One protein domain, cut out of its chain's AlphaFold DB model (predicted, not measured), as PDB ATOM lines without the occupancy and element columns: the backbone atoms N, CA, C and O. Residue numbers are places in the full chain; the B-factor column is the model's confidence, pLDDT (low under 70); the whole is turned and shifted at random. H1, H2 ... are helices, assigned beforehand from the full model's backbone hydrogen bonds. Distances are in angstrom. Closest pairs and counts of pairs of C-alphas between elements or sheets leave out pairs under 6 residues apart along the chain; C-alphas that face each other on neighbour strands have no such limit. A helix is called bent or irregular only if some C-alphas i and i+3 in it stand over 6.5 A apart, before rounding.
ATOM      1  N   PHE A  15     240.330 296.829 262.847       84.62
ATOM      2  CA  PHE A  15     238.906 296.786 263.175       84.62
ATOM      3  C   PHE A  15     238.641 297.203 264.621       84.62
ATOM      4  O   PHE A  15     237.754 298.016 264.853       84.62
ATOM      5  N   GLU A  16     239.399 296.676 265.587       83.06
ATOM      6  CA  GLU A  16     239.198 297.029 266.995       83.06
ATOM      7  C   GLU A  16     239.431 298.525 267.235       83.06
ATOM      8  O   GLU A  16     238.623 299.169 267.904       83.06
ATOM      9  N   HIS A  17     240.500 299.083 266.658       85.88
ATOM     10  CA  HIS A  17     240.793 300.513 266.750       85.88
ATOM     11  C   HIS A  17     239.661 301.349 266.146       85.88
ATOM     12  O   HIS A  17     239.095 302.191 266.837       85.88
ATOM     13  N   TYR A  18     239.253 301.044 264.910       88.94
ATOM     14  CA  TYR A  18     238.144 301.736 264.258       88.94
ATOM     15  C   TYR A  18     236.846 301.652 265.071       88.94
ATOM     16  O   TYR A  18     236.185 302.664 265.302       88.94
ATOM     17  N   HIS A  19     236.482 300.453 265.538       88.38
ATOM     18  CA  HIS A  19     235.266 300.262 266.322       88.38
ATOM     19  C   HIS A  19     235.300 301.095 267.605       88.38
ATOM     20  O   HIS A  19     234.308 301.742 267.939       88.38
ATOM     21  N   ARG A  20     236.443 301.124 268.301       86.94
ATOM     22  CA  ARG A  20     236.632 301.923 269.516       86.94
ATOM     23  C   ARG A  20     236.389 303.412 269.266       86.94
ATOM     24  O   ARG A  20     235.740 304.040 270.095       86.94
ATOM     25  N   ASP A  21     236.833 303.934 268.127       88.12
ATOM     26  CA  ASP A  21     236.681 305.350 267.776       88.12
ATOM     27  C   ASP A  21     235.227 305.734 267.462       88.12
ATOM     28  O   ASP A  21     234.798 306.858 267.726       88.12
ATOM     29  N   VAL A  22     234.441 304.810 266.898       89.69
ATOM     30  CA  VAL A  22     233.068 305.115 266.459       89.69
ATOM     31  C   VAL A  22     231.990 304.707 267.458       89.69
ATOM     32  O   VAL A  22     230.914 305.311 267.428       89.69
ATOM     33  N   ARG A  23     232.255 303.731 268.344       88.00
ATOM     34  CA  ARG A  23     231.235 303.081 269.193       88.00
ATOM     35  C   ARG A  23     230.392 304.077 269.996       88.00
ATOM     36  O   ARG A  23     229.173 303.938 270.029       88.00
ATOM     37  N   ASP A  24     231.017 305.107 270.571       90.62
ATOM     38  CA  ASP A  24     230.348 306.040 271.489       90.62
ATOM     39  C   ASP A  24     229.399 306.990 270.730       90.62
ATOM     40  O   ASP A  24     228.417 307.481 271.280       90.62
ATOM     41  N   SER A  25     229.649 307.207 269.432       93.12
ATOM     42  CA  SER A  25     228.823 308.051 268.554       93.12
ATOM     43  C   SER A  25     227.868 307.262 267.651       93.12
ATOM     44  O   SER A  25     227.064 307.861 266.934       93.12
ATOM     45  N   LEU A  26     227.945 305.926 267.671       91.00
ATOM     46  CA  LEU A  26     227.333 305.062 266.665       91.00
ATOM     47  C   LEU A  26     225.806 305.202 266.621       91.00
ATOM     48  O   LEU A  26     225.240 305.393 265.549       91.00
ATOM     49  N   ILE A  27     225.143 305.168 267.781       93.69
ATOM     50  CA  ILE A  27     223.678 305.283 267.881       93.69
ATOM     51  C   ILE A  27     223.204 306.659 267.399       93.69
ATOM     52  O   ILE A  27     222.252 306.757 266.622       93.69
ATOM     53  N   ALA A  28     223.883 307.726 267.828       95.50
ATOM     54  CA  ALA A  28     223.527 309.093 267.463       95.50
ATOM     55  C   ALA A  28     223.659 309.322 265.950       95.50
ATOM     56  O   ALA A  28     222.728 309.817 265.315       95.50
ATOM     57  N   LYS A  29     224.775 308.889 265.353       95.69
ATOM     58  CA  LYS A  29     225.004 309.012 263.909       95.69
ATOM     59  C   LYS A  29     224.079 308.118 263.083       95.69
ATOM     60  O   LYS A  29     223.570 308.578 262.068       95.69
ATOM     61  N   ALA A  30     223.795 306.893 263.532       95.38
ATOM     62  CA  ALA A  30     222.828 306.014 262.872       95.38
ATOM     63  C   ALA A  30     221.417 306.622 262.866       95.38
ATOM     64  O   ALA A  30     220.698 306.533 261.874       95.38
ATOM     65  N   THR A  31     221.034 307.287 263.961       95.69
ATOM     66  CA  THR A  31     219.746 307.985 264.071       95.69
ATOM     67  C   THR A  31     219.674 309.154 263.090       95.69
ATOM     68  O   THR A  31     218.699 309.278 262.356       95.69
ATOM     69  N   GLN A  32     220.727 309.974 263.023       95.88
ATOM     70  CA  GLN A  32     220.816 311.083 262.068       95.88
ATOM     71  C   GLN A  32     220.793 310.593 260.615       95.88
ATOM     72  O   GLN A  32     220.060 311.145 259.800       95.88
ATOM     73  N   TRP A  33     221.550 309.539 260.302       95.56
ATOM     74  CA  TRP A  33     221.566 308.912 258.978       95.56
ATOM     75  C   TRP A  33     220.179 308.410 258.570       95.56
ATOM     76  O   TRP A  33     219.745 308.685 257.455       95.56
ATOM     77  N   LEU A  34     219.459 307.741 259.477       95.56
ATOM     78  CA  LEU A  34     218.108 307.254 259.207       95.56
ATOM     79  C   LEU A  34     217.146 308.419 258.957       95.56
ATOM     80  O   LEU A  34     216.406 308.404 257.979       95.56
ATOM     81  N   GLN A  35     217.184 309.446 259.804       95.31
ATOM     82  CA  GLN A  35     216.287 310.599 259.700       95.31
ATOM     83  C   GLN A  35     216.574 311.491 258.489       95.31
ATOM     84  O   GLN A  35     215.680 312.201 258.032       95.31
ATOM     85  N   ALA A  36     217.796 311.442 257.953       94.88
ATOM     86  CA  ALA A  36     218.166 312.127 256.721       94.88
ATOM     87  C   ALA A  36     217.587 311.460 255.457       94.88
ATOM     88  O   ALA A  36     217.626 312.062 254.383       94.88
ATOM     89  N   GLN A  37     217.049 310.237 255.551       92.62
ATOM     90  CA  GLN A  37     216.448 309.563 254.403       92.62
ATOM     91  C   GLN A  37     215.077 310.170 254.045       92.62
ATOM     92  O   GLN A  37     214.307 310.553 254.934       92.62
ATOM     93  N   PRO A  38     214.721 310.237 252.748       93.25
ATOM     94  CA  PRO A  38     213.428 310.759 252.315       93.25
ATOM     95  C   PRO A  38     212.255 310.042 252.999       93.25
ATOM     96  O   PRO A  38     212.146 308.820 252.954       93.25
ATOM     97  N   GLY A  39     211.370 310.810 253.639       90.69
ATOM     98  CA  GLY A  39     210.196 310.274 254.340       90.69
ATOM     99  C   GLY A  39     210.479 309.624 255.700       90.69
ATOM    100  O   GLY A  39     209.561 309.067 256.291       90.69
ATOM    101  N   GLN A  40     211.710 309.704 256.218       92.75
ATOM    102  CA  GLN A  40     212.108 309.124 257.510       92.75
ATOM    103  C   GLN A  40     212.331 310.181 258.607       92.75
ATOM    104  O   GLN A  40     212.911 309.883 259.652       92.75
ATOM    105  N   ALA A  41     211.869 311.420 258.409       88.12
ATOM    106  CA  ALA A  41     211.987 312.477 259.411       88.12
ATOM    107  C   ALA A  41     211.281 312.056 260.717       88.12
ATOM    108  O   ALA A  41     210.060 311.925 260.760       88.12
ATOM    109  N   GLY A  42     212.060 311.811 261.776       88.88
ATOM    110  CA  GLY A  42     211.562 311.322 263.067       88.88
ATOM    111  C   GLY A  42     211.447 309.798 263.202       88.88
ATOM    112  O   GLY A  42     210.896 309.324 264.191       88.88
ATOM    113  N   ALA A  43     211.969 309.020 262.250       90.69
ATOM    114  CA  ALA A  43     211.987 307.566 262.348       90.69
ATOM    115  C   ALA A  43     212.773 307.082 263.579       90.69
ATOM    116  O   ALA A  43     213.850 307.594 263.908       90.69
ATOM    117  N   THR A  44     212.230 306.065 264.246       93.88
ATOM    118  CA  THR A  44     212.867 305.401 265.385       93.88
ATOM    119  C   THR A  44     213.964 304.460 264.900       93.88
ATOM    120  O   THR A  44     213.740 303.626 264.020       93.88
ATOM    121  N   LEU A  45     215.150 304.553 265.502       94.12
ATOM    122  CA  LEU A  45     216.251 303.646 265.202       94.12
ATOM    123  C   LEU A  45     215.978 302.254 265.789       94.12
ATOM    124  O   LEU A  45     215.970 302.063 267.004       94.12
ATOM    125  N   TYR A  46     215.821 301.266 264.914       93.69
ATOM    126  CA  TYR A  46     215.757 299.853 265.285       93.69
ATOM    127  C   TYR A  46     217.112 299.165 265.091       93.69
ATOM    128  O   TYR A  46     217.930 299.592 264.277       93.69
ATOM    129  N   GLY A  47     217.328 298.044 265.790       90.94
ATOM    130  CA  GLY A  47     218.593 297.299 265.747       90.94
ATOM    131  C   GLY A  47     219.041 296.899 264.336       90.94
ATOM    132  O   GLY A  47     220.225 296.983 264.029       90.94
ATOM    133  N   TYR A  48     218.109 296.547 263.445       91.44
ATOM    134  CA  TYR A  48     218.446 296.212 262.056       91.44
ATOM    135  C   TYR A  48     218.938 297.432 261.255       91.44
ATOM    136  O   TYR A  48     219.880 297.299 260.482       91.44
ATOM    137  N   LYS A  49     218.373 298.630 261.488       92.88
ATOM    138  CA  LYS A  49     218.846 299.887 260.880       92.88
ATOM    139  C   LYS A  49     220.200 300.315 261.430       92.88
ATOM    140  O   LYS A  49     221.032 300.815 260.684       92.88
ATOM    141  N   LEU A  50     220.438 300.080 262.719       93.06
ATOM    142  CA  LEU A  50     221.749 300.288 263.327       93.06
ATOM    143  C   LEU A  50     222.806 299.363 262.701       93.06
ATOM    144  O   LEU A  50     223.903 299.819 262.389       93.06
ATOM    145  N   ALA A  51     222.473 298.086 262.493       92.56
ATOM    146  CA  ALA A  51     223.362 297.133 261.834       92.56
ATOM    147  C   ALA A  51     223.629 297.515 260.369       92.56
ATOM    148  O   ALA A  51     224.780 297.494 259.948       92.56
ATOM    149  N   GLU A  52     222.595 297.910 259.620       93.44
ATOM    150  CA  GLU A  52     222.705 298.394 258.236       93.44
ATOM    151  C   GLU A  52     223.657 299.593 258.142       93.44
ATOM    152  O   GLU A  52     224.662 299.524 257.436       93.44
ATOM    153  N   TYR A  53     223.419 300.633 258.949       94.50
ATOM    154  CA  TYR A  53     224.301 301.797 259.025       94.50
ATOM    155  C   TYR A  53     225.742 301.400 259.357       94.50
ATOM    156  O   TYR A  53     226.686 301.838 258.701       94.50
ATOM    157  N   TYR A  54     225.935 300.557 260.374       93.00
ATOM    158  CA  TYR A  54     227.278 300.185 260.797       93.00
ATOM    159  C   TYR A  54     228.015 299.357 259.736       93.00
ATOM    160  O   TYR A  54     229.210 299.561 259.528       93.00
ATOM    161  N   LEU A  55     227.313 298.479 259.013       92.44
ATOM    162  CA  LEU A  55     227.874 297.749 257.876       92.44
ATOM    163  C   LEU A  55     228.293 298.694 256.747       92.44
ATOM    164  O   LEU A  55     229.386 298.519 256.209       92.44
ATOM    165  N   GLU A  56     227.490 299.707 256.418       92.12
ATOM    166  CA  GLU A  56     227.870 300.724 255.427       92.12
ATOM    167  C   GLU A  56     229.139 301.472 255.847       92.12
ATOM    168  O   GLU A  56     230.054 301.647 255.041       92.12
ATOM    169  N   GLN A  57     229.233 301.874 257.116       92.56
ATOM    170  CA  GLN A  57     230.410 302.571 257.634       92.56
ATOM    171  C   GLN A  57     231.667 301.694 257.602       92.56
ATOM    172  O   GLN A  57     232.733 302.154 257.190       92.56
ATOM    173  N   LEU A  58     231.539 300.416 257.969       90.56
ATOM    174  CA  LEU A  58     232.630 299.448 257.869       90.56
ATOM    175  C   LEU A  58     233.080 299.263 256.420       90.56
ATOM    176  O   LEU A  58     234.278 299.305 256.141       90.56
ATOM    177  N   GLN A  59     232.138 299.090 255.490       88.94
ATOM    178  CA  GLN A  59     232.459 298.965 254.069       88.94
ATOM    179  C   GLN A  59     233.209 300.199 253.574       88.94
ATOM    180  O   GLN A  59     234.277 300.052 252.996       88.94
ATOM    181  N   GLN A  60     232.714 301.402 253.863       89.69
ATOM    182  CA  GLN A  60     233.355 302.652 253.452       89.69
ATOM    183  C   GLN A  60     234.765 302.812 254.036       89.69
ATOM    184  O   GLN A  60     235.690 303.166 253.307       89.69
ATOM    185  N   HIS A  61     234.944 302.528 255.330       89.69
ATOM    186  CA  HIS A  61     236.231 302.693 256.005       89.69
ATOM    187  C   HIS A  61     237.296 301.723 255.480       89.69
ATOM    188  O   HIS A  61     238.437 302.122 255.250       89.69
ATOM    189  N   PHE A  62     236.923 300.460 255.252       89.12
ATOM    190  CA  PHE A  62     237.853 299.409 254.824       89.12
ATOM    191  C   PHE A  62     237.946 299.239 253.298       89.12
ATOM    192  O   PHE A  62     238.785 298.471 252.819       89.12
ATOM    193  N   GLU A  63     237.146 299.965 252.509       87.69
ATOM    194  CA  GLU A  63     237.182 299.903 251.042       87.69
ATOM    195  C   GLU A  63     238.574 300.208 250.449       87.69
ATOM    196  O   GLU A  63     238.986 299.493 249.530       87.69
ATOM    197  N   PRO A  64     239.353 301.200 250.939       88.19
ATOM    198  CA  PRO A  64     240.700 301.449 250.424       88.19
ATOM    199  C   PRO A  64     241.647 300.264 250.627       88.19
ATOM    200  O   PRO A  64     242.408 299.928 249.718       88.19
ATOM    201  N   GLU A  65     241.579 299.615 251.794       87.25
ATOM    202  CA  GLU A  65     242.382 298.430 252.106       87.25
ATOM    203  C   GLU A  65     241.998 297.289 251.175       87.25
ATOM    204  O   GLU A  65     242.839 296.784 250.440       87.25
ATOM    205  N   LYS A  66     240.698 296.988 251.093       85.50
ATOM    206  CA  LYS A  66     240.161 295.995 250.162       85.50
ATOM    207  C   LYS A  66     240.655 296.252 248.734       85.50
ATOM    208  O   LYS A  66     241.211 295.353 248.112       85.50
ATOM    209  N   LYS A  67     240.537 297.475 248.210       88.38
ATOM    210  CA  LYS A  67     241.042 297.816 246.866       88.38
ATOM    211  C   LYS A  67     242.549 297.608 246.728       88.38
ATOM    212  O   LYS A  67     243.008 297.197 245.665       88.38
ATOM    213  N   ALA A  68     243.337 297.930 247.751       88.56
ATOM    214  CA  ALA A  68     244.778 297.689 247.735       88.56
ATOM    215  C   ALA A  68     245.095 296.188 247.661       88.56
ATOM    216  O   ALA A  68     245.903 295.779 246.827       88.56
ATOM    217  N   ASP A  69     244.399 295.366 248.441       89.38
ATOM    218  CA  ASP A  69     244.587 293.917 248.444       89.38
ATOM    219  C   ASP A  69     244.183 293.269 247.122       89.38
ATOM    220  O   ASP A  69     244.944 292.479 246.570       89.38
ATOM    221  N   TYR A  70     243.033 293.643 246.551       90.06
ATOM    222  CA  TYR A  70     242.616 293.139 245.238       90.06
ATOM    223  C   TYR A  70     243.606 293.541 244.133       90.06
ATOM    224  O   TYR A  70     243.908 292.728 243.260       90.06
ATOM    225  N   ARG A  71     244.169 294.758 244.185       91.25
ATOM    226  CA  ARG A  71     245.235 295.185 243.261       91.25
ATOM    227  C   ARG A  71     246.504 294.353 243.428       91.25
ATOM    228  O   ARG A  71     247.096 293.947 242.430       91.25
ATOM    229  N   GLN A  72     246.903 294.064 244.664       91.19
ATOM    230  CA  GLN A  72     248.075 293.235 244.941       91.19
ATOM    231  C   GLN A  72     247.872 291.782 244.490       91.19
ATOM    232  O   GLN A  72     248.773 291.200 243.887       91.19
ATOM    233  N   SER A  73     246.693 291.209 244.733       91.25
ATOM    234  CA  SER A  73     246.332 289.872 244.257       91.25
ATOM    235  C   SER A  73     246.334 289.808 242.731       91.25
ATOM    236  O   SER A  73     246.974 288.926 242.167       91.25
ATOM    237  N   TYR A  74     245.742 290.793 242.051       92.50
ATOM    238  CA  TYR A  74     245.780 290.873 240.589       92.50
ATOM    239  C   TYR A  74     247.202 291.041 240.033       92.50
ATOM    240  O   TYR A  74     247.534 290.486 238.989       92.50
ATOM    241  N   ALA A  75     248.081 291.778 240.718       90.31
ATOM    242  CA  ALA A  75     249.480 291.911 240.310       90.31
ATOM    243  C   ALA A  75     250.251 290.579 240.375       90.31
ATOM    244  O   ALA A  75     251.178 290.377 239.598       90.31
ATOM    245  N   ARG A  76     249.856 289.676 241.278       90.31
ATOM    246  CA  ARG A  76     250.430 288.327 241.423       90.31
ATOM    247  C   ARG A  76     249.742 287.284 240.548       90.31
ATOM    248  O   ARG A  76     250.257 286.177 240.414       90.31
TER     249      ARG A  76
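Overview. This is residues 15 to 76 of the 165 residues of an uncharacterized protein of Gonium pectorale (UniProt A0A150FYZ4). A long bent helix, H2, has a shorter L-shaped helix, H1, packed at one end, where arm H1b crosses residues 49 to 54 of arm H2a about perpendicular. Residues 63 to 76, with arm H2b, stick out as a free helical arm that makes much of the length. The printed part has 62 residues, with two named helices, H1 then H2, and no named strand; its class is all helix. It is loose, with a radius of gyration of the C-alphas of 15.1 A, and elongated, spanning 50 by 26 by 15 A.

Along the chain. By its hydrogen bonds H1 was assigned as one helix, residues 15 to 35, but it is bent: C-alphas 24 and 27 are 7.6 A apart. Arm H1a, residues 15 to 24, is 15.1 A long and begins at C-alpha 15 (238.906, 296.786, 263.175); it is irregular, with C-alphas 21 and 24 7.4 A apart. Arm H1b, residues 27 to 35, is 12.2 A long. H2, residues 47 to 76, was likewise assigned as one helix by its hydrogen bonds, but is bent: C-alphas 61 and 64 are 7.3 A apart. Arm H2a, residues 47 to 61, is 20.9 A long, and arm H2b, residues 64 to 76, is 18.7 A long and ends at C-alpha 76 (250.430, 288.327, 241.423).

Arrangement. H1a and H1b are about perpendicular, at 76 degrees. H1a and H2a are near each other. H1b touches H2a at its residues 49 to 54 alone; the closest C-alphas, of Ala 30 and Leu 50, are 5.8 A apart, and the lines are about perpendicular, at 83 degrees. H2a and H2b stand at a steep tilt of 53 degrees. H2b is apart from H1a and H1b. Every O i to N i+4 pair is within hydrogen-bond range in H1b, H2a and H2b; in H1a 5 of 6 are.

Size, cuts and confidence. The two C-alphas farthest apart, of Gly 42 and Arg 76, are 50.1 A apart. The link from H1 to H2 is long, with 11 residues. The printed part has no cut, and no printed residue has a pLDDT under 70.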